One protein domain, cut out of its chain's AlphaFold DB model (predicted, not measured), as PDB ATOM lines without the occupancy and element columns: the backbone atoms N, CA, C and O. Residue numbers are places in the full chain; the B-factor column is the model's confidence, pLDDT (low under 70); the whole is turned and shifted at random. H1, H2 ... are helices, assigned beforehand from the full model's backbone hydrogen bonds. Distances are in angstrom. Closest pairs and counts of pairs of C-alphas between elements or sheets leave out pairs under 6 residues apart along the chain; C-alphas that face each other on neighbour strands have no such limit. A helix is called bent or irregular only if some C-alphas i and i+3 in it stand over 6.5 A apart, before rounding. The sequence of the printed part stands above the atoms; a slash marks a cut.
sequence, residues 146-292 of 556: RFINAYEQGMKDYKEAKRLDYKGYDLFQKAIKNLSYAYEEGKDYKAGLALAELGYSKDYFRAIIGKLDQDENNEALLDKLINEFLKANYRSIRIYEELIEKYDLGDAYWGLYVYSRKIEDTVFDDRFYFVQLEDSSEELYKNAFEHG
ATOM      1  N   ARG A 146      -8.972  23.466  46.082       97.81
ATOM      2  CA  ARG A 146      -9.240  22.764  44.813       97.81
ATOM      3  C   ARG A 146     -10.130  21.528  44.993       97.81
ATOM      4  O   ARG A 146     -11.032  21.329  44.190       97.81
ATOM      5  N   PHE A 147      -9.926  20.755  46.061       98.06
ATOM      6  CA  PHE A 147     -10.723  19.556  46.341       98.06
ATOM      7  C   PHE A 147     -12.091  19.915  46.919       98.06
ATOM      8  O   PHE A 147     -13.095  19.329  46.522       98.06
ATOM      9  N   ILE A 148     -12.143  20.935  47.784       97.88
ATOM     10  CA  ILE A 148     -13.403  21.469  48.319       97.88
ATOM     11  C   ILE A 148     -14.295  21.967  47.172       97.88
ATOM     12  O   ILE A 148     -15.442  21.540  47.059       97.88
ATOM     13  N   ASN A 149     -13.749  22.790  46.273       98.19
ATOM     14  CA  ASN A 149     -14.477  23.328  45.124       98.19
ATOM     15  C   ASN A 149     -14.938  22.221  44.165       98.19
ATOM     16  O   ASN A 149     -16.049  22.285  43.644       98.19
ATOM     17  N   ALA A 150     -14.101  21.202  43.932       98.56
ATOM     18  CA  ALA A 150     -14.469  20.062  43.100       98.56
ATOM     19  C   ALA A 150     -15.634  19.271  43.710       98.56
ATOM     20  O   ALA A 150     -16.607  18.992  43.013       98.56
ATOM     21  N   TYR A 151     -15.598  18.985  45.015       98.50
ATOM     22  CA  TYR A 151     -16.723  18.360  45.710       98.50
ATOM     23  C   TYR A 151     -18.003  19.201  45.601       98.50
ATOM     24  O   TYR A 151     -19.056  18.679  45.238       98.50
ATOM     25  N   GLU A 152     -17.925  20.503  45.891       98.38
ATOM     26  CA  GLU A 152     -19.086  21.399  45.856       98.38
ATOM     27  C   GLU A 152     -19.710  21.473  44.459       98.38
ATOM     28  O   GLU A 152     -20.928  21.339  44.316       98.38
ATOM     29  N   GLN A 153     -18.879  21.623  43.425       98.56
ATOM     30  CA  GLN A 153     -19.334  21.653  42.040       98.56
ATOM     31  C   GLN A 153     -19.894  20.293  41.601       98.56
ATOM     32  O   GLN A 153     -20.961  20.246  40.994       98.56
ATOM     33  N   GLY A 154     -19.244  19.187  41.970       98.44
ATOM     34  CA  GLY A 154     -19.732  17.836  41.693       98.44
ATOM     35  C   GLY A 154     -21.099  17.560  42.325       98.44
ATOM     36  O   GLY A 154     -22.002  17.070  41.652       98.44
ATOM     37  N   MET A 155     -21.300  17.954  43.585       98.44
ATOM     38  CA  MET A 155     -22.598  17.836  44.261       98.44
ATOM     39  C   MET A 155     -23.671  18.747  43.659       98.44
ATOM     40  O   MET A 155     -24.849  18.383  43.657       98.44
ATOM     41  N   LYS A 156     -23.294  19.934  43.166       98.38
ATOM     42  CA  LYS A 156     -24.209  20.839  42.460       98.38
ATOM     43  C   LYS A 156     -24.691  20.211  41.153       98.38
ATOM     44  O   LYS A 156     -25.898  20.146  40.934       98.38
ATOM     45  N   ASP A 157     -23.763  19.714  40.336       98.38
ATOM     46  CA  ASP A 157     -24.075  19.054  39.067       98.38
ATOM     47  C   ASP A 157     -24.901  17.783  39.298       98.38
ATOM     48  O   ASP A 157     -25.888  17.569  38.602       98.38
ATOM     49  N   TYR A 158     -24.577  16.994  40.332       97.50
ATOM     50  CA  TYR A 158     -25.345  15.800  40.692       97.50
ATOM     51  C   TYR A 158     -26.805  16.146  41.028       97.50
ATOM     52  O   TYR A 158     -27.731  15.548  40.482       97.50
ATOM     53  N   LYS A 159     -27.040  17.144  41.889       97.00
ATOM     54  CA  LYS A 159     -28.403  17.560  42.267       97.00
ATOM     55  C   LYS A 159     -29.205  18.091  41.082       97.00
ATOM     56  O   LYS A 159     -30.393  17.793  40.984       97.00
ATOM     57  N   GLU A 160     -28.575  18.866  40.204       97.50
ATOM     58  CA  GLU A 160     -29.242  19.394  39.014       97.50
ATOM     59  C   GLU A 160     -29.535  18.284  37.997       97.50
ATOM     60  O   GLU A 160     -30.635  18.229  37.456       97.50
ATOM     61  N   ALA A 161     -28.619  17.328  37.815       96.38
ATOM     62  CA  ALA A 161     -28.849  16.156  36.976       96.38
ATOM     63  C   ALA A 161     -30.088  15.364  37.429       96.38
ATOM     64  O   ALA A 161     -30.945  15.059  36.603       96.38
ATOM     65  N   LYS A 162     -30.244  15.127  38.744       94.50
ATOM     66  CA  LYS A 162     -31.442  14.472  39.309       94.50
ATOM     67  C   LYS A 162     -32.733  15.242  39.003       94.50
ATOM     68  O   LYS A 162     -33.768  14.624  38.789       94.50
ATOM     69  N   ARG A 163     -32.696  16.582  38.959       94.94
ATOM     70  CA  ARG A 163     -33.867  17.403  38.588       94.94
ATOM     71  C   ARG A 163     -34.230  17.296  37.108       94.94
ATOM     72  O   ARG A 163     -35.400  17.463  36.775       94.94
ATOM     73  N   LEU A 164     -33.248  17.063  36.238       94.25
ATOM     74  CA  LEU A 164     -33.451  16.916  34.793       94.25
ATOM     75  C   LEU A 164     -33.891  15.506  34.376       94.25
ATOM     76  O   LEU A 164     -34.214  15.305  33.203       94.25
ATOM     77  N   ASP A 165     -33.919  14.555  35.315       89.44
ATOM     78  CA  ASP A 165     -34.314  13.163  35.090       89.44
ATOM     79  C   ASP A 165     -33.548  12.554  33.895       89.44
ATOM     80  O   ASP A 165     -32.316  12.638  33.841       89.44
ATOM     81  N   TYR A 166     -34.242  12.013  32.890       88.94
ATOM     82  CA  TYR A 166     -33.630  11.393  31.710       88.94
ATOM     83  C   TYR A 166     -32.764  12.348  30.859       88.94
ATOM     84  O   TYR A 166     -31.942  11.900  30.064       88.94
ATOM     85  N   LYS A 167     -32.893  13.675  31.028       92.00
ATOM     86  CA  LYS A 167     -32.062  14.687  30.340       92.00
ATOM     87  C   LYS A 167     -30.775  15.028  31.097       92.00
ATOM     88  O   LYS A 167     -29.983  15.842  30.626       92.00
ATOM     89  N   GLY A 168     -30.559  14.438  32.272       94.75
ATOM     90  CA  GLY A 168     -29.454  14.773  33.170       94.75
ATOM     91  C   GLY A 168     -28.078  14.228  32.774       94.75
ATOM     92  O   GLY A 168     -27.111  14.526  33.474       94.75
ATOM     93  N   TYR A 169     -27.956  13.445  31.693       94.94
ATOM     94  CA  TYR A 169     -26.754  12.652  31.381       94.94
ATOM     95  C   TYR A 169     -25.449  13.465  31.416       94.94
ATOM     96  O   TYR A 169     -24.531  13.127  32.161       94.94
ATOM     97  N   ASP A 170     -25.376  14.592  30.701       95.69
ATOM     98  CA  ASP A 170     -24.150  15.406  30.635       95.69
ATOM     99  C   ASP A 170     -23.761  16.014  31.993       95.69
ATOM    100  O   ASP A 170     -22.576  16.203  32.288       95.69
ATOM    101  N   LEU A 171     -24.746  16.329  32.840       97.69
ATOM    102  CA  LEU A 171     -24.494  16.816  34.196       97.69
ATOM    103  C   LEU A 171     -24.021  15.689  35.113       97.69
ATOM    104  O   LEU A 171     -23.108  15.918  35.906       97.69
ATOM    105  N   PHE A 172     -24.551  14.470  34.972       97.38
ATOM    106  CA  PHE A 172     -24.017  13.309  35.685       97.38
ATOM    107  C   PHE A 172     -22.553  13.048  35.323       97.38
ATOM    108  O   PHE A 172     -21.746  12.834  36.225       97.38
ATOM    109  N   GLN A 173     -22.165  13.162  34.049       96.69
ATOM    110  CA  GLN A 173     -20.758  13.013  33.648       96.69
ATOM    111  C   GLN A 173     -19.853  14.081  34.286       96.69
ATOM    112  O   GLN A 173     -18.755  13.779  34.764       96.69
ATOM    113  N   LYS A 174     -20.317  15.338  34.359       98.19
ATOM    114  CA  LYS A 174     -19.597  16.416  35.065       98.19
ATOM    115  C   LYS A 174     -19.488  16.143  36.565       98.19
ATOM    116  O   LYS A 174     -18.409  16.323  37.135       98.19
ATOM    117  N   ALA A 175     -20.569  15.670  37.183       98.31
ATOM    118  CA  ALA A 175     -20.592  15.290  38.588       98.31
ATOM    119  C   ALA A 175     -19.587  14.167  38.875       98.31
ATOM    120  O   ALA A 175     -18.744  14.326  39.755       98.31
ATOM    121  N   ILE A 176     -19.608  13.088  38.082       97.94
ATOM    122  CA  ILE A 176     -18.668  11.965  38.180       97.94
ATOM    123  C   ILE A 176     -17.228  12.469  38.110       97.94
ATOM    124  O   ILE A 176     -16.432  12.137  38.985       97.94
ATOM    125  N   LYS A 177     -16.891  13.306  37.123       98.12
ATOM    126  CA  LYS A 177     -15.532  13.848  36.966       98.12
ATOM    127  C   LYS A 177     -15.072  14.622  38.205       98.12
ATOM    128  O   LYS A 177     -13.976  14.387  38.710       98.12
ATOM    129  N   ASN A 178     -15.898  15.547  38.688       98.62
ATOM    130  CA  ASN A 178     -15.547  16.415  39.812       98.62
ATOM    131  C   ASN A 178     -15.479  15.650  41.144       98.62
ATOM    132  O   ASN A 178     -14.552  15.864  41.927       98.62
ATOM    133  N   LEU A 179     -16.420  14.731  41.386       98.56
ATOM    134  CA  LEU A 179     -16.424  13.885  42.580       98.56
ATOM    135  C   LEU A 179     -15.255  12.891  42.571       98.56
ATOM    136  O   LEU A 179     -14.619  12.717  43.606       98.56
ATOM    137  N   SER A 180     -14.914  12.313  41.410       98.25
ATOM    138  CA  SER A 180     -13.741  11.431  41.270       98.25
ATOM    139  C   SER A 180     -12.458  12.188  41.591       98.25
ATOM    140  O   SER A 180     -11.681  11.728  42.412       98.25
ATOM    141  N   TYR A 181     -12.278  13.405  41.064       98.44
ATOM    142  CA  TYR A 181     -11.108  14.225  41.395       98.44
ATOM    143  C   TYR A 181     -11.013  14.540  42.899       98.44
ATOM    144  O   TYR A 181      -9.946  14.423  43.499       98.44
ATOM    145  N   ALA A 182     -12.126  14.909  43.540       98.31
ATOM    146  CA  ALA A 182     -12.141  15.179  44.978       98.31
ATOM    147  C   ALA A 182     -11.855  13.923  45.828       98.31
ATOM    148  O   ALA A 182     -11.198  14.021  46.866       98.31
ATOM    149  N   TYR A 183     -12.321  12.751  45.393       98.06
ATOM    150  CA  TYR A 183     -12.110  11.486  46.093       98.06
ATOM    151  C   TYR A 183     -10.715  10.895  45.844       98.06
ATOM    152  O   TYR A 183      -9.971  10.645  46.788       98.06
ATOM    153  N   GLU A 184     -10.334  10.698  44.587       97.00
ATOM    154  CA  GLU A 184      -9.126   9.967  44.200       97.00
ATOM    155  C   GLU A 184      -7.860  10.768  44.525       97.00
ATOM    156  O   GLU A 184      -6.933  10.222  45.128       97.00
ATOM    157  N   GLU A 185      -7.852  12.074  44.239       96.94
ATOM    158  CA  GLU A 185      -6.709  12.959  44.509       96.94
ATOM    159  C   GLU A 185      -6.811  13.619  45.888       96.94
ATOM    160  O   GLU A 185      -5.833  13.694  46.633       96.94
ATOM    161  N   GLY A 186      -8.008  14.086  46.255       95.31
ATOM    162  CA  GLY A 186      -8.238  14.811  47.508       95.31
ATOM    163  C   GLY A 186      -8.497  13.927  48.729       95.31
ATOM    164  O   GLY A 186      -8.509  14.437  49.851       95.31
ATOM    165  N   LYS A 187      -8.721  12.620  48.530       95.88
ATOM    166  CA  LYS A 187      -9.107  11.649  49.573       95.88
ATOM    167  C   LYS A 187     -10.349  12.075  50.364       95.88
ATOM    168  O   LYS A 187     -10.498  11.729  51.538       95.88
ATOM    169  N   ASP A 188     -11.250  12.826  49.730       97.50
ATOM    170  CA  ASP A 188     -12.484  13.294  50.351       97.50
ATOM    171  C   ASP A 188     -13.524  12.175  50.424       97.50
ATOM    172  O   ASP A 188     -14.219  11.879  49.451       97.50
ATOM    173  N   TYR A 189     -13.668  11.572  51.603       96.69
ATOM    174  CA  TYR A 189     -14.589  10.455  51.811       96.69
ATOM    175  C   TYR A 189     -16.050  10.794  51.457       96.69
ATOM    176  O   TYR A 189     -16.782   9.930  50.982       96.69
ATOM    177  N   LYS A 190     -16.481  12.059  51.615       96.94
ATOM    178  CA  LYS A 190     -17.840  12.479  51.230       96.94
ATOM    179  C   LYS A 190     -18.024  12.508  49.719       96.94
ATOM    180  O   LYS A 190     -19.132  12.272  49.245       96.94
ATOM    181  N   ALA A 191     -16.964  12.822  48.973       98.12
ATOM    182  CA  ALA A 191     -16.979  12.719  47.521       98.12
ATOM    183  C   ALA A 191     -17.056  11.248  47.092       98.12
ATOM    184  O   ALA A 191     -17.834  10.936  46.198       98.12
ATOM    185  N   GLY A 192     -16.330  10.363  47.786       98.19
ATOM    186  CA  GLY A 192     -16.397   8.912  47.593       98.19
ATOM    187  C   GLY A 192     -17.812   8.366  47.781       98.19
ATOM    188  O   GLY A 192     -18.370   7.811  46.841       98.19
ATOM    189  N   LEU A 193     -18.438   8.614  48.939       97.94
ATOM    190  CA  LEU A 193     -19.818   8.181  49.210       97.94
ATOM    191  C   LEU A 193     -20.804   8.654  48.130       97.94
ATOM    192  O   LEU A 193     -21.605   7.863  47.640       97.94
ATOM    193  N   ALA A 194     -20.731   9.930  47.730       97.88
ATOM    194  CA  ALA A 194     -21.619  10.489  46.711       97.88
ATOM    195  C   ALA A 194     -21.361   9.904  45.311       97.88
ATOM    196  O   ALA A 194     -22.303   9.659  44.559       97.88
ATOM    197  N   LEU A 195     -20.092   9.683  44.953       97.94
ATOM    198  CA  LEU A 195     -19.698   9.070  43.686       97.94
ATOM    199  C   LEU A 195     -20.148   7.609  43.604       97.94
ATOM    200  O   LEU A 195     -20.608   7.172  42.547       97.94
ATOM    201  N   ALA A 196     -20.022   6.878  44.712       97.69
ATOM    202  CA  ALA A 196     -20.493   5.512  44.829       97.69
ATOM    203  C   ALA A 196     -22.022   5.457  44.715       97.69
ATOM    204  O   ALA A 196     -22.519   4.748  43.845       97.69
ATOM    205  N   GLU A 197     -22.765   6.277  45.467       95.69
ATOM    206  CA  GLU A 197     -24.237   6.344  45.392       95.69
ATOM    207  C   GLU A 197     -24.738   6.623  43.965       95.69
ATOM    208  O   GLU A 197     -25.668   5.978  43.473       95.69
ATOM    209  N   LEU A 198     -24.097   7.573  43.274       94.69
ATOM    210  CA  LEU A 198     -24.441   7.965  41.907       94.69
ATOM    211  C   LEU A 198     -24.388   6.774  40.943       94.69
ATOM    212  O   LEU A 198     -25.307   6.617  40.134       94.69
ATOM    213  N   GLY A 199     -23.348   5.937  41.049       92.38
ATOM    214  CA  GLY A 199     -23.054   4.867  40.091       92.38
ATOM    215  C   GLY A 199     -24.150   3.808  39.948       92.38
ATOM    216  O   GLY A 199     -24.284   3.235  38.874       92.38
ATOM    217  N   TYR A 200     -24.981   3.634  40.977       90.56
ATOM    218  CA  TYR A 200     -26.123   2.713  40.992       90.56
ATOM    219  C   TYR A 200     -27.460   3.439  41.253       90.56
ATOM    220  O   TYR A 200     -28.473   2.865  41.683       90.56
ATOM    221  N   SER A 201     -27.486   4.759  41.062       90.06
ATOM    222  CA  SER A 201     -28.686   5.561  41.292       90.06
ATOM    223  C   SER A 201     -29.706   5.377  40.162       90.06
ATOM    224  O   SER A 201     -29.352   5.313  38.985       90.06
ATOM    225  N   LYS A 202     -30.999   5.347  40.513       88.19
ATOM    226  CA  LYS A 202     -32.092   5.229  39.534       88.19
ATOM    227  C   LYS A 202     -32.094   6.388  38.535       88.19
ATOM    228  O   LYS A 202     -32.366   6.186  37.359       88.19
ATOM    229  N   ASP A 203     -31.771   7.590  39.002       90.69
ATOM    230  CA  ASP A 203     -31.747   8.798  38.173       90.69
ATOM    231  C   ASP A 203     -30.608   8.756  37.147       90.69
ATOM    232  O   ASP A 203     -30.799   9.139  35.995       90.69
ATOM    233  N   TYR A 204     -29.442   8.221  37.530       92.06
ATOM    234  CA  TYR A 204     -28.342   8.014  36.591       92.06
ATOM    235  C   TYR A 204     -28.697   6.968  35.531       92.06
ATOM    236  O   TYR A 204     -28.489   7.210  34.344       92.06
ATOM    237  N   PHE A 205     -29.317   5.853  35.937       89.50
ATOM    238  CA  PHE A 205     -29.813   4.853  34.993       89.50
ATOM    239  C   PHE A 205     -30.821   5.452  33.999       89.50
ATOM    240  O   PHE A 205     -30.684   5.278  32.792       89.50
ATOM    241  N   ARG A 206     -31.800   6.232  34.477       89.25
ATOM    242  CA  ARG A 206     -32.766   6.920  33.602       89.25
ATOM    243  C   ARG A 206     -32.100   7.876  32.621       89.25
ATOM    244  O   ARG A 206     -32.543   7.974  31.485       89.25
ATOM    245  N   ALA A 207     -31.045   8.574  33.036       92.56
ATOM    246  CA  ALA A 207     -30.286   9.444  32.145       92.56
ATOM    247  C   ALA A 207     -29.489   8.667  31.085       92.56
ATOM    248  O   ALA A 207     -29.351   9.152  29.964       92.56
ATOM    249  N   ILE A 208     -28.996   7.468  31.411       90.69
ATOM    250  CA  ILE A 208     -28.386   6.554  30.438       90.69
ATOM    251  C   ILE A 208     -29.424   6.117  29.399       90.69
ATOM    252  O   ILE A 208     -29.175   6.254  28.203       90.69
ATOM    253  N   ILE A 209     -30.607   5.674  29.836       87.62
ATOM    254  CA  ILE A 209     -31.691   5.275  28.924       87.62
ATOM    255  C   ILE A 209     -32.164   6.456  28.075       87.62
ATOM    256  O   ILE A 209     -32.184   6.360  26.857       87.62
ATOM    257  N   GLY A 210     -32.393   7.626  28.673       88.44
ATOM    258  CA  GLY A 210     -32.756   8.828  27.919       88.44
ATOM    259  C   GLY A 210     -31.701   9.275  26.903       88.44
ATOM    260  O   GLY A 210     -32.021  10.034  25.986       88.44
ATOM    261  N   LYS A 211     -30.443   8.836  27.054       89.50
ATOM    262  CA  LYS A 211     -29.397   9.039  26.050       89.50
ATOM    263  C   LYS A 211     -29.474   8.012  24.921       89.50
ATOM    264  O   LYS A 211     -29.231   8.393  23.780       89.50
ATOM    265  N   LEU A 212     -29.807   6.763  25.239       86.19
ATOM    266  CA  LEU A 212     -30.052   5.698  24.269       86.19
ATOM    267  C   LEU A 212     -31.283   6.003  23.402       86.19
ATOM    268  O   LEU A 212     -31.190   5.906  22.185       86.19
ATOM    269  N   ASP A 213     -32.375   6.481  24.004       85.19
ATOM    270  CA  ASP A 213     -33.640   6.801  23.317       85.19
ATOM    271  C   ASP A 213     -33.497   7.914  22.258       85.19
ATOM    272  O   ASP A 213     -34.345   8.096  21.388       85.19
ATOM    273  N   GLN A 214     -32.408   8.692  22.301       83.38
ATOM    274  CA  GLN A 214     -32.107   9.693  21.269       83.38
ATOM    275  C   GLN A 214     -31.646   9.060  19.947       83.38
ATOM    276  O   GLN A 214     -31.684   9.738  18.920       83.38
ATOM    277  N   ASP A 215     -31.183   7.807  19.976       83.25
ATOM    278  CA  ASP A 215     -30.665   7.061  18.829       83.25
ATOM    279  C   ASP A 215     -30.796   5.541  19.077       83.25
ATOM    280  O   ASP A 215     -29.809   4.814  19.194       83.25
ATOM    281  N   GLU A 216     -32.040   5.064  19.217       73.94
ATOM    282  CA  GLU A 216     -32.379   3.709  19.705       73.94
ATOM    283  C   GLU A 216     -31.774   2.558  18.882       73.94
ATOM    284  O   GLU A 216     -31.557   1.468  19.408       73.94
ATOM    285  N   ASN A 217     -31.469   2.795  17.603       83.31
ATOM    286  CA  ASN A 217     -30.903   1.790  16.696       83.31
ATOM    287  C   ASN A 217     -29.364   1.797  16.668       83.31
ATOM    288  O   ASN A 217     -28.751   1.101  15.856       83.31
ATOM    289  N   ASN A 218     -28.719   2.599  17.515       88.38
ATOM    290  CA  ASN A 218     -27.269   2.725  17.556       88.38
ATOM    291  C   ASN A 218     -26.649   1.685  18.497       88.38
ATOM    292  O   ASN A 218     -26.413   1.943  19.678       88.38
ATOM    293  N   GLU A 219     -26.347   0.505  17.950       86.00
ATOM    294  CA  GLU A 219     -25.726  -0.607  18.688       86.00
ATOM    295  C   GLU A 219     -24.410  -0.199  19.377       86.00
ATOM    296  O   GLU A 219     -24.165  -0.562  20.524       86.00
ATOM    297  N   ALA A 220     -23.593   0.645  18.736       89.56
ATOM    298  CA  ALA A 220     -22.341   1.118  19.326       89.56
ATOM    299  C   ALA A 220     -22.569   2.039  20.541       89.56
ATOM    300  O   ALA A 220     -21.784   2.028  21.495       89.56
ATOM    301  N   LEU A 221     -23.630   2.853  20.516       89.00
ATOM    302  CA  LEU A 221     -24.034   3.675  21.655       89.00
ATOM    303  C   LEU A 221     -24.569   2.801  22.794       89.00
ATOM    304  O   LEU A 221     -24.189   3.026  23.943       89.00
ATOM    305  N   LEU A 222     -25.387   1.798  22.476       88.19
ATOM    306  CA  LEU A 222     -25.895   0.824  23.439       88.19
ATOM    307  C   LEU A 222     -24.749   0.103  24.164       88.19
ATOM    308  O   LEU A 222     -24.670   0.173  25.391       88.19
ATOM    309  N   ASP A 223     -23.808  -0.488  23.425       89.44
ATOM    310  CA  ASP A 223     -22.651  -1.188  23.996       89.44
ATOM    311  C   ASP A 223     -21.804  -0.270  24.880       89.44
ATOM    312  O   ASP A 223     -21.334  -0.657  25.956       89.44
ATOM    313  N   LYS A 224     -21.606   0.983  24.451       91.94
ATOM    314  CA  LYS A 224     -20.884   1.982  25.242       91.94
ATOM    315  C   LYS A 224     -21.594   2.256  26.570       91.94
ATOM    316  O   LYS A 224     -20.927   2.308  27.604       91.94
ATOM    317  N   LEU A 225     -22.910   2.448  26.543       91.31
ATOM    318  CA  LEU A 225     -23.710   2.782  27.718       91.31
ATOM    319  C   LEU A 225     -23.844   1.602  28.691       91.31
ATOM    320  O   LEU A 225     -23.749   1.815  29.899       91.31
ATOM    321  N   ILE A 226     -23.963   0.367  28.193       89.50
ATOM    322  CA  ILE A 226     -23.916  -0.854  29.017       89.50
ATOM    323  C   ILE A 226     -22.567  -0.947  29.741       89.50
ATOM    324  O   ILE A 226     -22.515  -1.107  30.961       89.50
ATOM    325  N   ASN A 227     -21.462  -0.773  29.011       90.62
ATOM    326  CA  ASN A 227     -20.122  -0.798  29.598       90.62
ATOM    327  C   ASN A 227     -19.901   0.333  30.614       90.62
ATOM    328  O   ASN A 227     -19.213   0.145  31.618       90.62
ATOM    329  N   GLU A 228     -20.451   1.519  30.359       91.88
ATOM    330  CA  GLU A 228     -20.397   2.654  31.281       91.88
ATOM    331  C   GLU A 228     -21.169   2.371  32.571       91.88
ATOM    332  O   GLU A 228     -20.647   2.612  33.661       91.88
ATOM    333  N   PHE A 229     -22.375   1.815  32.450       90.06
ATOM    334  CA  PHE A 229     -23.186   1.398  33.585       90.06
ATOM    335  C   PHE A 229     -22.464   0.339  34.421       90.06
ATOM    336  O   PHE A 229     -22.303   0.504  35.630       90.06
ATOM    337  N   LEU A 230     -21.935  -0.707  33.784       89.94
ATOM    338  CA  LEU A 230     -21.206  -1.771  34.474       89.94
ATOM    339  C   LEU A 230     -19.977  -1.224  35.221       89.94
ATOM    340  O   LEU A 230     -19.780  -1.510  36.403       89.94
ATOM    341  N   LYS A 231     -19.181  -0.361  34.572       92.88
ATOM    342  CA  LYS A 231     -18.027   0.306  35.203       92.88
ATOM    343  C   LYS A 231     -18.428   1.192  36.378       92.88
ATOM    344  O   LYS A 231     -17.673   1.290  37.344       92.88
ATOM    345  N   ALA A 232     -19.585   1.850  36.306       93.25
ATOM    346  CA  ALA A 232     -20.085   2.669  37.400       93.25
ATOM    347  C   ALA A 232     -20.417   1.816  38.635       93.25
ATOM    348  O   ALA A 232     -19.999   2.190  39.726       93.25
ATOM    349  N   ASN A 233     -21.063   0.658  38.456       92.31
ATOM    350  CA  ASN A 233     -21.375  -0.276  39.545       92.31
ATOM    351  C   ASN A 233     -20.106  -0.852  40.198       92.31
ATOM    352  O   ASN A 233     -19.962  -0.772  41.416       92.31
ATOM    353  N   TYR A 234     -19.135  -1.326  39.402       94.12
ATOM    354  CA  TYR A 234     -17.838  -1.778  39.934       94.12
ATOM    355  C   TYR A 234     -17.116  -0.680  40.719       94.12
ATOM    356  O   TYR A 234     -16.566  -0.927  41.789       94.12
ATOM    357  N   ARG A 235     -17.133   0.555  40.202       95.81
ATOM    358  CA  ARG A 235     -16.550   1.701  40.902       95.81
ATOM    359  C   ARG A 235     -17.264   1.962  42.230       95.81
ATOM    360  O   ARG A 235     -16.585   2.284  43.197       95.81
ATOM    361  N   SER A 236     -18.590   1.850  42.283       96.25
ATOM    362  CA  SER A 236     -19.360   2.054  43.513       96.25
ATOM    363  C   SER A 236     -18.977   1.062  44.603       96.25
ATOM    364  O   SER A 236     -18.663   1.499  45.708       96.25
ATOM    365  N   ILE A 237     -18.942  -0.232  44.277       96.06
ATOM    366  CA  ILE A 237     -18.559  -1.298  45.215       96.06
ATOM    367  C   ILE A 237     -17.142  -1.047  45.737       96.06
ATOM    368  O   ILE A 237     -16.961  -0.863  46.938       96.06
ATOM    369  N   ARG A 238     -16.175  -0.874  44.823       96.88
ATOM    370  CA  ARG A 238     -14.772  -0.605  45.169       96.88
ATOM    371  C   ARG A 238     -14.619   0.596  46.103       96.88
ATOM    372  O   ARG A 238     -13.849   0.550  47.051       96.88
ATOM    373  N   ILE A 239     -15.321   1.699  45.832       98.31
ATOM    374  CA  ILE A 239     -15.236   2.894  46.683       98.31
ATOM    375  C   ILE A 239     -15.781   2.608  48.084       98.31
ATOM    376  O   ILE A 239     -15.192   3.069  49.058       98.31
ATOM    377  N   TYR A 240     -16.900   1.891  48.213       97.88
ATOM    378  CA  TYR A 240     -17.419   1.552  49.536       97.88
ATOM    379  C   TYR A 240     -16.466   0.634  50.301       97.88
ATOM    380  O   TYR A 240     -16.178   0.928  51.458       97.88
ATOM    381  N   GLU A 241     -15.914  -0.390  49.653       97.00
ATOM    382  CA  GLU A 241     -14.905  -1.280  50.242       97.00
ATOM    383  C   GLU A 241     -13.659  -0.504  50.695       97.00
ATOM    384  O   GLU A 241     -13.241  -0.632  51.842       97.00
ATOM    385  N   GLU A 242     -13.126   0.394  49.857       97.25
ATOM    386  CA  GLU A 242     -11.993   1.264  50.213       97.25
ATOM    387  C   GLU A 242     -12.304   2.159  51.430       97.25
ATOM    388  O   GLU A 242     -11.434   2.425  52.265       97.25
ATOM    389  N   LEU A 243     -13.536   2.668  51.534       96.88
ATOM    390  CA  LEU A 243     -13.967   3.502  52.658       96.88
ATOM    391  C   LEU A 243     -14.155   2.694  53.947       96.88
ATOM    392  O   LEU A 243     -13.854   3.217  55.023       96.88
ATOM    393  N   ILE A 244     -14.628   1.453  53.840       95.62
ATOM    394  CA  ILE A 244     -14.722   0.505  54.953       95.62
ATOM    395  C   ILE A 244     -13.317   0.150  55.438       95.62
ATOM    396  O   ILE A 244     -12.998   0.399  56.595       95.62
ATOM    397  N   GLU A 245     -12.443  -0.322  54.548       95.69
ATOM    398  CA  GLU A 245     -11.082  -0.747  54.893       95.69
ATOM    399  C   GLU A 245     -10.288   0.380  55.565       95.69
ATOM    400  O   GLU A 245      -9.576   0.176  56.547       95.69
ATOM    401  N   LYS A 246     -10.419   1.604  55.046       94.31
ATOM    402  CA  LYS A 246      -9.605   2.728  55.506       94.31
ATOM    403  C   LYS A 246     -10.132   3.408  56.764       94.31
ATOM    404  O   LYS A 246      -9.337   3.957  57.532       94.31
ATOM    405  N   TYR A 247     -11.451   3.487  56.923       92.44
ATOM    406  CA  TYR A 247     -12.074   4.348  57.932       92.44
ATOM    407  C   TYR A 247     -13.111   3.652  58.800       92.44
ATOM    408  O   TYR A 247     -13.643   4.311  59.692       92.44
ATOM    409  N   ASP A 248     -13.418   2.382  58.539       92.69
ATOM    410  CA  ASP A 248     -14.476   1.653  59.231       92.69
ATOM    411  C   ASP A 248     -15.836   2.379  59.128       92.69
ATOM    412  O   ASP A 248     -16.580   2.556  60.093       92.69
ATOM    413  N   LEU A 249     -16.109   2.935  57.940       93.56
ATOM    414  CA  LEU A 249     -17.155   3.934  57.749       93.56
ATOM    415  C   LEU A 249     -18.544   3.294  57.615       93.56
ATOM    416  O   LEU A 249     -18.891   2.783  56.551       93.56
ATOM    417  N   GLY A 250     -19.397   3.447  58.634       94.44
ATOM    418  CA  GLY A 250     -20.781   2.953  58.618       94.44
ATOM    419  C   GLY A 250     -21.586   3.335  57.370       94.44
ATOM    420  O   GLY A 250     -22.268   2.499  56.783       94.44
ATOM    421  N   ASP A 251     -21.479   4.584  56.903       95.75
ATOM    422  CA  ASP A 251     -22.207   5.047  55.709       95.75
ATOM    423  C   ASP A 251     -21.842   4.266  54.429       95.75
ATOM    424  O   ASP A 251     -22.639   4.230  53.490       95.75
ATOM    425  N   ALA A 252     -20.665   3.632  54.379       96.62
ATOM    426  CA  ALA A 252     -20.270   2.770  53.270       96.62
ATOM    427  C   ALA A 252     -20.918   1.376  53.360       96.62
ATOM    428  O   ALA A 252     -21.439   0.904  52.351       96.62
ATOM    429  N   TYR A 253     -21.009   0.782  54.560       96.38
ATOM    430  CA  TYR A 253     -21.813  -0.430  54.791       96.38
ATOM    431  C   TYR A 253     -23.277  -0.213  54.399       96.38
ATOM    432  O   TYR A 253     -23.864  -1.015  53.674       96.38
ATOM    433  N   TRP A 254     -23.855   0.926  54.796       96.81
ATOM    434  CA  TRP A 254     -25.207   1.299  54.379       96.81
ATOM    435  C   TRP A 254     -25.330   1.465  52.860       96.81
ATOM    436  O   TRP A 254     -26.322   1.052  52.267       96.81
ATOM    437  N   GLY A 255     -24.320   2.052  52.215       96.50
ATOM    438  CA  GLY A 255     -24.261   2.178  50.761       96.50
ATOM    439  C   GLY A 255     -24.341   0.828  50.047       96.50
ATOM    440  O   GLY A 255     -25.166   0.673  49.142       96.50
ATOM    441  N   LEU A 256     -23.552  -0.151  50.502       96.31
ATOM    442  CA  LEU A 256     -23.574  -1.529  49.999       96.31
ATOM    443  C   LEU A 256     -24.908  -2.230  50.283       96.31
ATOM    444  O   LEU A 256     -25.445  -2.874  49.387       96.31
ATOM    445  N   TYR A 257     -25.503  -2.039  51.464       95.50
ATOM    446  CA  TYR A 257     -26.851  -2.541  51.757       95.50
ATOM    447  C   TYR A 257     -27.899  -1.975  50.783       95.50
ATOM    448  O   TYR A 257     -28.684  -2.705  50.183       95.50
ATOM    449  N   VAL A 258     -27.912  -0.658  50.564       93.38
ATOM    450  CA  VAL A 258     -28.862  -0.038  49.623       93.38
ATOM    451  C   VAL A 258     -28.593  -0.500  48.188       93.38
ATOM    452  O   VAL A 258     -29.532  -0.640  47.400       93.38
ATOM    453  N   TYR A 259     -27.327  -0.729  47.833       92.50
ATOM    454  CA  TYR A 259     -26.954  -1.329  46.558       92.50
ATOM    455  C   TYR A 259     -27.554  -2.736  46.431       92.50
ATOM    456  O   TYR A 259     -28.269  -2.979  45.462       92.50
ATOM    457  N   SER A 260     -27.371  -3.612  47.425       90.19
ATOM    458  CA  SER A 260     -27.880  -4.990  47.410       90.19
ATOM    459  C   SER A 260     -29.405  -5.038  47.264       90.19
ATOM    460  O   SER A 260     -29.924  -5.755  46.413       90.19
ATOM    461  N   ARG A 261     -30.132  -4.195  48.011       87.75
ATOM    462  CA  ARG A 261     -31.600  -4.088  47.927       87.75
ATOM    463  C   ARG A 261     -32.077  -3.671  46.537       87.75
ATOM    464  O   ARG A 261     -33.089  -4.158  46.050       87.75
ATOM    465  N   LYS A 262     -31.342  -2.788  45.857       82.06
ATOM    466  CA  LYS A 262     -31.700  -2.368  44.495       82.06
ATOM    467  C   LYS A 262     -31.538  -3.469  43.455       82.06
ATOM    468  O   LYS A 262     -32.306  -3.447  42.495       82.06
ATOM    469  N   ILE A 263     -30.578  -4.381  43.639       73.62
ATOM    470  CA  ILE A 263     -30.434  -5.577  42.793       73.62
ATOM    471  C   ILE A 263     -31.701  -6.430  42.892       73.62
ATOM    472  O   ILE A 263     -32.199  -6.901  41.877       73.62
ATOM    473  N   GLU A 264     -32.227  -6.598  44.108       65.75
ATOM    474  CA  GLU A 264     -33.411  -7.420  44.380       65.75
ATOM    475  C   GLU A 264     -34.708  -6.773  43.861       65.75
ATOM    476  O   GLU A 264     -35.558  -7.452  43.290       65.75
ATOM    477  N   ASP A 265     -34.848  -5.454  44.030       61.78
ATOM    478  CA  ASP A 265     -36.137  -4.763  43.887       61.78
ATOM    479  C   ASP A 265     -36.349  -4.078  42.519       61.78
ATOM    480  O   ASP A 265     -37.419  -3.513  42.270       61.78
ATOM    481  N   THR A 266     -35.355  -4.080  41.617       63.84
ATOM    482  CA  THR A 266     -35.445  -3.321  40.356       63.84
ATOM    483  C   THR A 266     -35.314  -4.189  39.107       63.84
ATOM    484  O   THR A 266     -34.242  -4.694  38.790       63.84
ATOM    485  N   VAL A 267     -36.391  -4.257  38.319       58.16
ATOM    486  CA  VAL A 267     -36.340  -4.734  36.930       58.16
ATOM    487  C   VAL A 267     -35.887  -3.569  36.053       58.16
ATOM    488  O   VAL A 267     -36.660  -2.655  35.758       58.16
ATOM    489  N   PHE A 268     -34.607  -3.562  35.704       64.44
ATOM    490  CA  PHE A 268     -34.072  -2.680  34.674       64.44
ATOM    491  C   PHE A 268     -34.274  -3.298  33.285       64.44
ATOM    492  O   PHE A 268     -34.693  -4.448  33.167       64.44
ATOM    493  N   ASP A 269     -34.002  -2.513  32.241       68.19
ATOM    494  CA  ASP A 269     -33.807  -3.038  30.888       68.19
ATOM    495  C   ASP A 269     -32.865  -4.253  30.950       68.19
ATOM    496  O   ASP A 269     -31.811  -4.182  31.586       68.19
ATOM    497  N   ASP A 270     -33.268  -5.370  30.345       72.81
ATOM    498  CA  ASP A 270     -32.618  -6.676  30.486       72.81
ATOM    499  C   ASP A 270     -31.188  -6.702  29.941       72.81
ATOM    500  O   ASP A 270     -30.446  -7.636  30.225       72.81
ATOM    501  N   ARG A 271     -30.764  -5.661  29.221       79.50
ATOM    502  CA  ARG A 271     -29.391  -5.487  28.735       79.50
ATOM    503  C   ARG A 271     -28.447  -4.908  29.798       79.50
ATOM    504  O   ARG A 271     -27.235  -4.879  29.583       79.50
ATOM    505  N   PHE A 272     -28.969  -4.444  30.937       80.94
ATOM    506  CA  PHE A 272     -28.206  -3.809  32.014       80.94
ATOM    507  C   PHE A 272     -28.264  -4.632  33.305       80.94
ATOM    508  O   PHE A 272     -29.295  -4.711  33.968       80.94
ATOM    509  N   TYR A 273     -27.119  -5.180  33.714       79.62
ATOM    510  CA  TYR A 273     -27.009  -6.009  34.915       79.62
ATOM    511  C   TYR A 273     -26.193  -5.331  36.015       79.62
ATOM    512  O   TYR A 273     -25.205  -4.643  35.750       79.62
ATOM    513  N   PHE A 274     -26.601  -5.565  37.262       84.19
ATOM    514  CA  PHE A 274     -25.853  -5.153  38.445       84.19
ATOM    515  C   PHE A 274     -24.751  -6.159  38.753       84.19
ATOM    516  O   PHE A 274     -24.917  -7.366  38.576       84.19
ATOM    517  N   VAL A 275     -23.630  -5.648  39.256       84.81
ATOM    518  CA  VAL A 275     -22.564  -6.483  39.815       84.81
ATOM    519  C   VAL A 275     -23.081  -7.100  41.114       84.81
ATOM    520  O   VAL A 275     -23.636  -6.376  41.939       84.81
ATOM    521  N   GLN A 276     -22.927  -8.412  41.281       85.31
ATOM    522  CA  GLN A 276     -23.317  -9.117  42.506       85.31
ATOM    523  C   GLN A 276     -22.344  -8.800  43.646       85.31
ATOM    524  O   GLN A 276     -21.156  -8.596  43.400       85.31
ATOM    525  N   LEU A 277     -22.857  -8.758  44.875       86.81
ATOM    526  CA  LEU A 277     -22.038  -8.629  46.081       86.81
ATOM    527  C   LEU A 277     -21.672 -10.009  46.632       86.81
ATOM    528  O   LEU A 277     -22.413 -10.972  46.431       86.81
ATOM    529  N   GLU A 278     -20.537 -10.087  47.330       82.25
ATOM    530  CA  GLU A 278     -20.154 -11.279  48.096       82.25
ATOM    531  C   GLU A 278     -20.960 -11.382  49.400       82.25
ATOM    532  O   GLU A 278     -21.471 -12.453  49.727       82.25
ATOM    533  N   ASP A 279     -21.124 -10.254  50.098       84.19
ATOM    534  CA  ASP A 279     -21.839 -10.180  51.373       84.19
ATOM    535  C   ASP A 279     -23.364 -10.192  51.205       84.19
ATOM    536  O   ASP A 279     -23.931  -9.647  50.250       84.19
ATOM    537  N   SER A 280     -24.052 -10.759  52.200       86.25
ATOM    538  CA  SER A 280     -25.516 -10.755  52.255       86.25
ATOM    539  C   SER A 280     -26.084  -9.381  52.638       86.25
ATOM    540  O   SER A 280     -25.475  -8.607  53.382       86.25
ATOM    541  N   SER A 281     -27.306  -9.085  52.182       88.25
ATOM    542  CA  SER A 281     -28.001  -7.839  52.534       88.25
ATOM    543  C   SER A 281     -28.261  -7.711  54.042       88.25
ATOM    544  O   SER A 281     -28.172  -6.614  54.592       88.25
ATOM    545  N   GLU A 282     -28.520  -8.820  54.734       90.62
ATOM    546  CA  GLU A 282     -28.716  -8.856  56.187       90.62
ATOM    547  C   GLU A 282     -27.441  -8.463  56.953       90.62
ATOM    548  O   GLU A 282     -27.488  -7.640  57.872       90.62
ATOM    549  N   GLU A 283     -26.287  -8.985  56.538       93.12
ATOM    550  CA  GLU A 283     -24.997  -8.677  57.158       93.12
ATOM    551  C   GLU A 283     -24.604  -7.208  56.969       93.12
ATOM    552  O   GLU A 283     -24.231  -6.527  57.928       93.12
ATOM    553  N   LEU A 284     -24.777  -6.674  55.757       94.44
ATOM    554  CA  LEU A 284     -24.515  -5.263  55.461       94.44
ATOM    555  C   LEU A 284     -25.422  -4.327  56.272       94.44
ATOM    556  O   LEU A 284     -24.966  -3.285  56.752       94.44
ATOM    557  N   TYR A 285     -26.692  -4.701  56.463       93.00
ATOM    558  CA  TYR A 285     -27.636  -3.946  57.291       93.00
ATOM    559  C   TYR A 285     -27.192  -3.897  58.755       93.00
ATOM    560  O   TYR A 285     -27.173  -2.825  59.365       93.00
ATOM    561  N   LYS A 286     -26.782  -5.042  59.309       93.06
ATOM    562  CA  LYS A 286     -26.269  -5.140  60.677       93.06
ATOM    563  C   LYS A 286     -24.999  -4.301  60.863       93.06
ATOM    564  O   LYS A 286     -24.939  -3.478  61.777       93.06
ATOM    565  N   ASN A 287     -24.030  -4.437  59.957       93.69
ATOM    566  CA  ASN A 287     -22.779  -3.680  60.007       93.69
ATOM    567  C   ASN A 287     -23.021  -2.166  59.891       93.69
ATOM    568  O   ASN A 287     -22.371  -1.372  60.571       93.69
ATOM    569  N   ALA A 288     -24.013  -1.731  59.109       95.00
ATOM    570  CA  ALA A 288     -24.364  -0.316  59.036       95.00
ATOM    571  C   ALA A 288     -24.730   0.270  60.416       95.00
ATOM    572  O   ALA A 288     -24.319   1.385  60.741       95.00
ATOM    573  N   PHE A 289     -25.445  -0.476  61.262       92.44
ATOM    574  CA  PHE A 289     -25.748  -0.038  62.626       92.44
ATOM    575  C   PHE A 289     -24.531  -0.068  63.544       92.44
ATOM    576  O   PHE A 289     -24.243   0.942  64.190       92.44
ATOM    577  N   GLU A 290     -23.800  -1.184  63.569       92.00
ATOM    578  CA  GLU A 290     -22.616  -1.364  64.424       92.00
ATOM    579  C   GLU A 290     -21.540  -0.293  64.182       92.00
ATOM    580  O   GLU A 290     -20.807   0.083  65.100       92.00
ATOM    581  N   HIS A 291     -21.486   0.243  62.960       93.00
ATOM    582  CA  HIS A 291     -20.503   1.234  62.528       93.00
ATOM    583  C   HIS A 291     -21.071   2.660  62.391       93.00
ATOM    584  O   HIS A 291     -20.415   3.546  61.840       93.00
ATOM    585  N   GLY A 292     -22.273   2.928  62.917       93.12
ATOM    586  CA  GLY A 292     -22.779   4.299  63.058       93.12
ATOM    587  C   GLY A 292     -23.281   4.952  61.761       93.12
ATOM    588  O   GLY A 292     -23.138   6.165  61.591       93.12
TER     589      GLY A 292
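AT A GLANCE: This is residues 146 to 292 of the 556 residues of an uncharacterized protein of Campylobacter cuniculorum DSM 23162 = LMG 24588 (UniProt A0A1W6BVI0). One long helix, H5, runs along the longest axis, and the shorter helices lie over it in an up-and-down bundle that fans out from it: the short H3 packs on its middle, the hairpin of H1 and H2 packs on H3, and H6 folds back from the end of H5 with H7 on its far side. H4 runs beside the first part of H5, and a long link folds back on the way from H6 to H7. The printed part has 147 residues with seven named helices, H1 to H7 in chain order, and no named strand; its class is all helix. It is compact, with a radius of gyration of the C-alphas of 15.4 A and spans of 48 by 38 by 23 A.

IN THESE COORDINATES: Find C-alpha 219 at (-25.726, -0.607, 18.688); from there H5, residues 219 to 247, runs 41.8 A to C-alpha 247 at (-12.074, 4.348, 57.932). Before it come H3, residues 189 to 199, 15.5 A long, and H4, residues 202 to 212, 15.4 A. Go back to C-alpha 146 at (-9.240, 22.764, 44.813) for H1, residues 146 to 167, 28.2 A; it has a kink of 49 degrees near residue 161 and is irregular, with C-alphas 163 and 166 9.1 A apart. H2, residues 169 to 184, spans 22.0 A. After H5 look for H6, residues 250 to 265, 22.6 A, and H7, residues 281 to 290, 14.6 A.

HOW THE PARTS SIT: Start at Ser 236 in H5: its C-alpha is 3.9 A from that of Ala 196, the closest pair with H3, the hub, and the two run opposite ways at a shallow tilt of 31 degrees. H1, H2, H3, H5 and H6 form the bundle, up and down, each running against the one before it. H3 touches H2 closest at Ala 191 and Leu 179, 5.1 A between C-alphas. H1 and H2, a hairpin, touch closest at Gly 154 and Ala 175, 4.1 A. H5 touches H6 closest at Tyr 240 and Ala 252, 4.9 A, at 35.4 degrees, only just a steep tilt. H7 touches H6 closest at Ala 288 and Gly 250, 4.9 A. H4 touches H1 closest at Ala 207 and Tyr 166, 3.9 A, and H5 at Leu 212 and Leu 222, 6.5 A. H5 stays apart from H1, H2 and H7. In H2 to H7 every O i to N i+4 pair is within hydrogen-bond range; in H1, 16 of 18 are.

THE WHOLE: The C-alphas farthest apart, those of Asn 217 and Glu 290, are 48.5 A apart. The printed part has no cut. The link from H6 to H7, 15 residues, is long; residues 214 to 220, of which 219 and 220 belong to H5, stand free. Mean pLDDT of the printed part is 91.6, with residues 264 to 269 under 70.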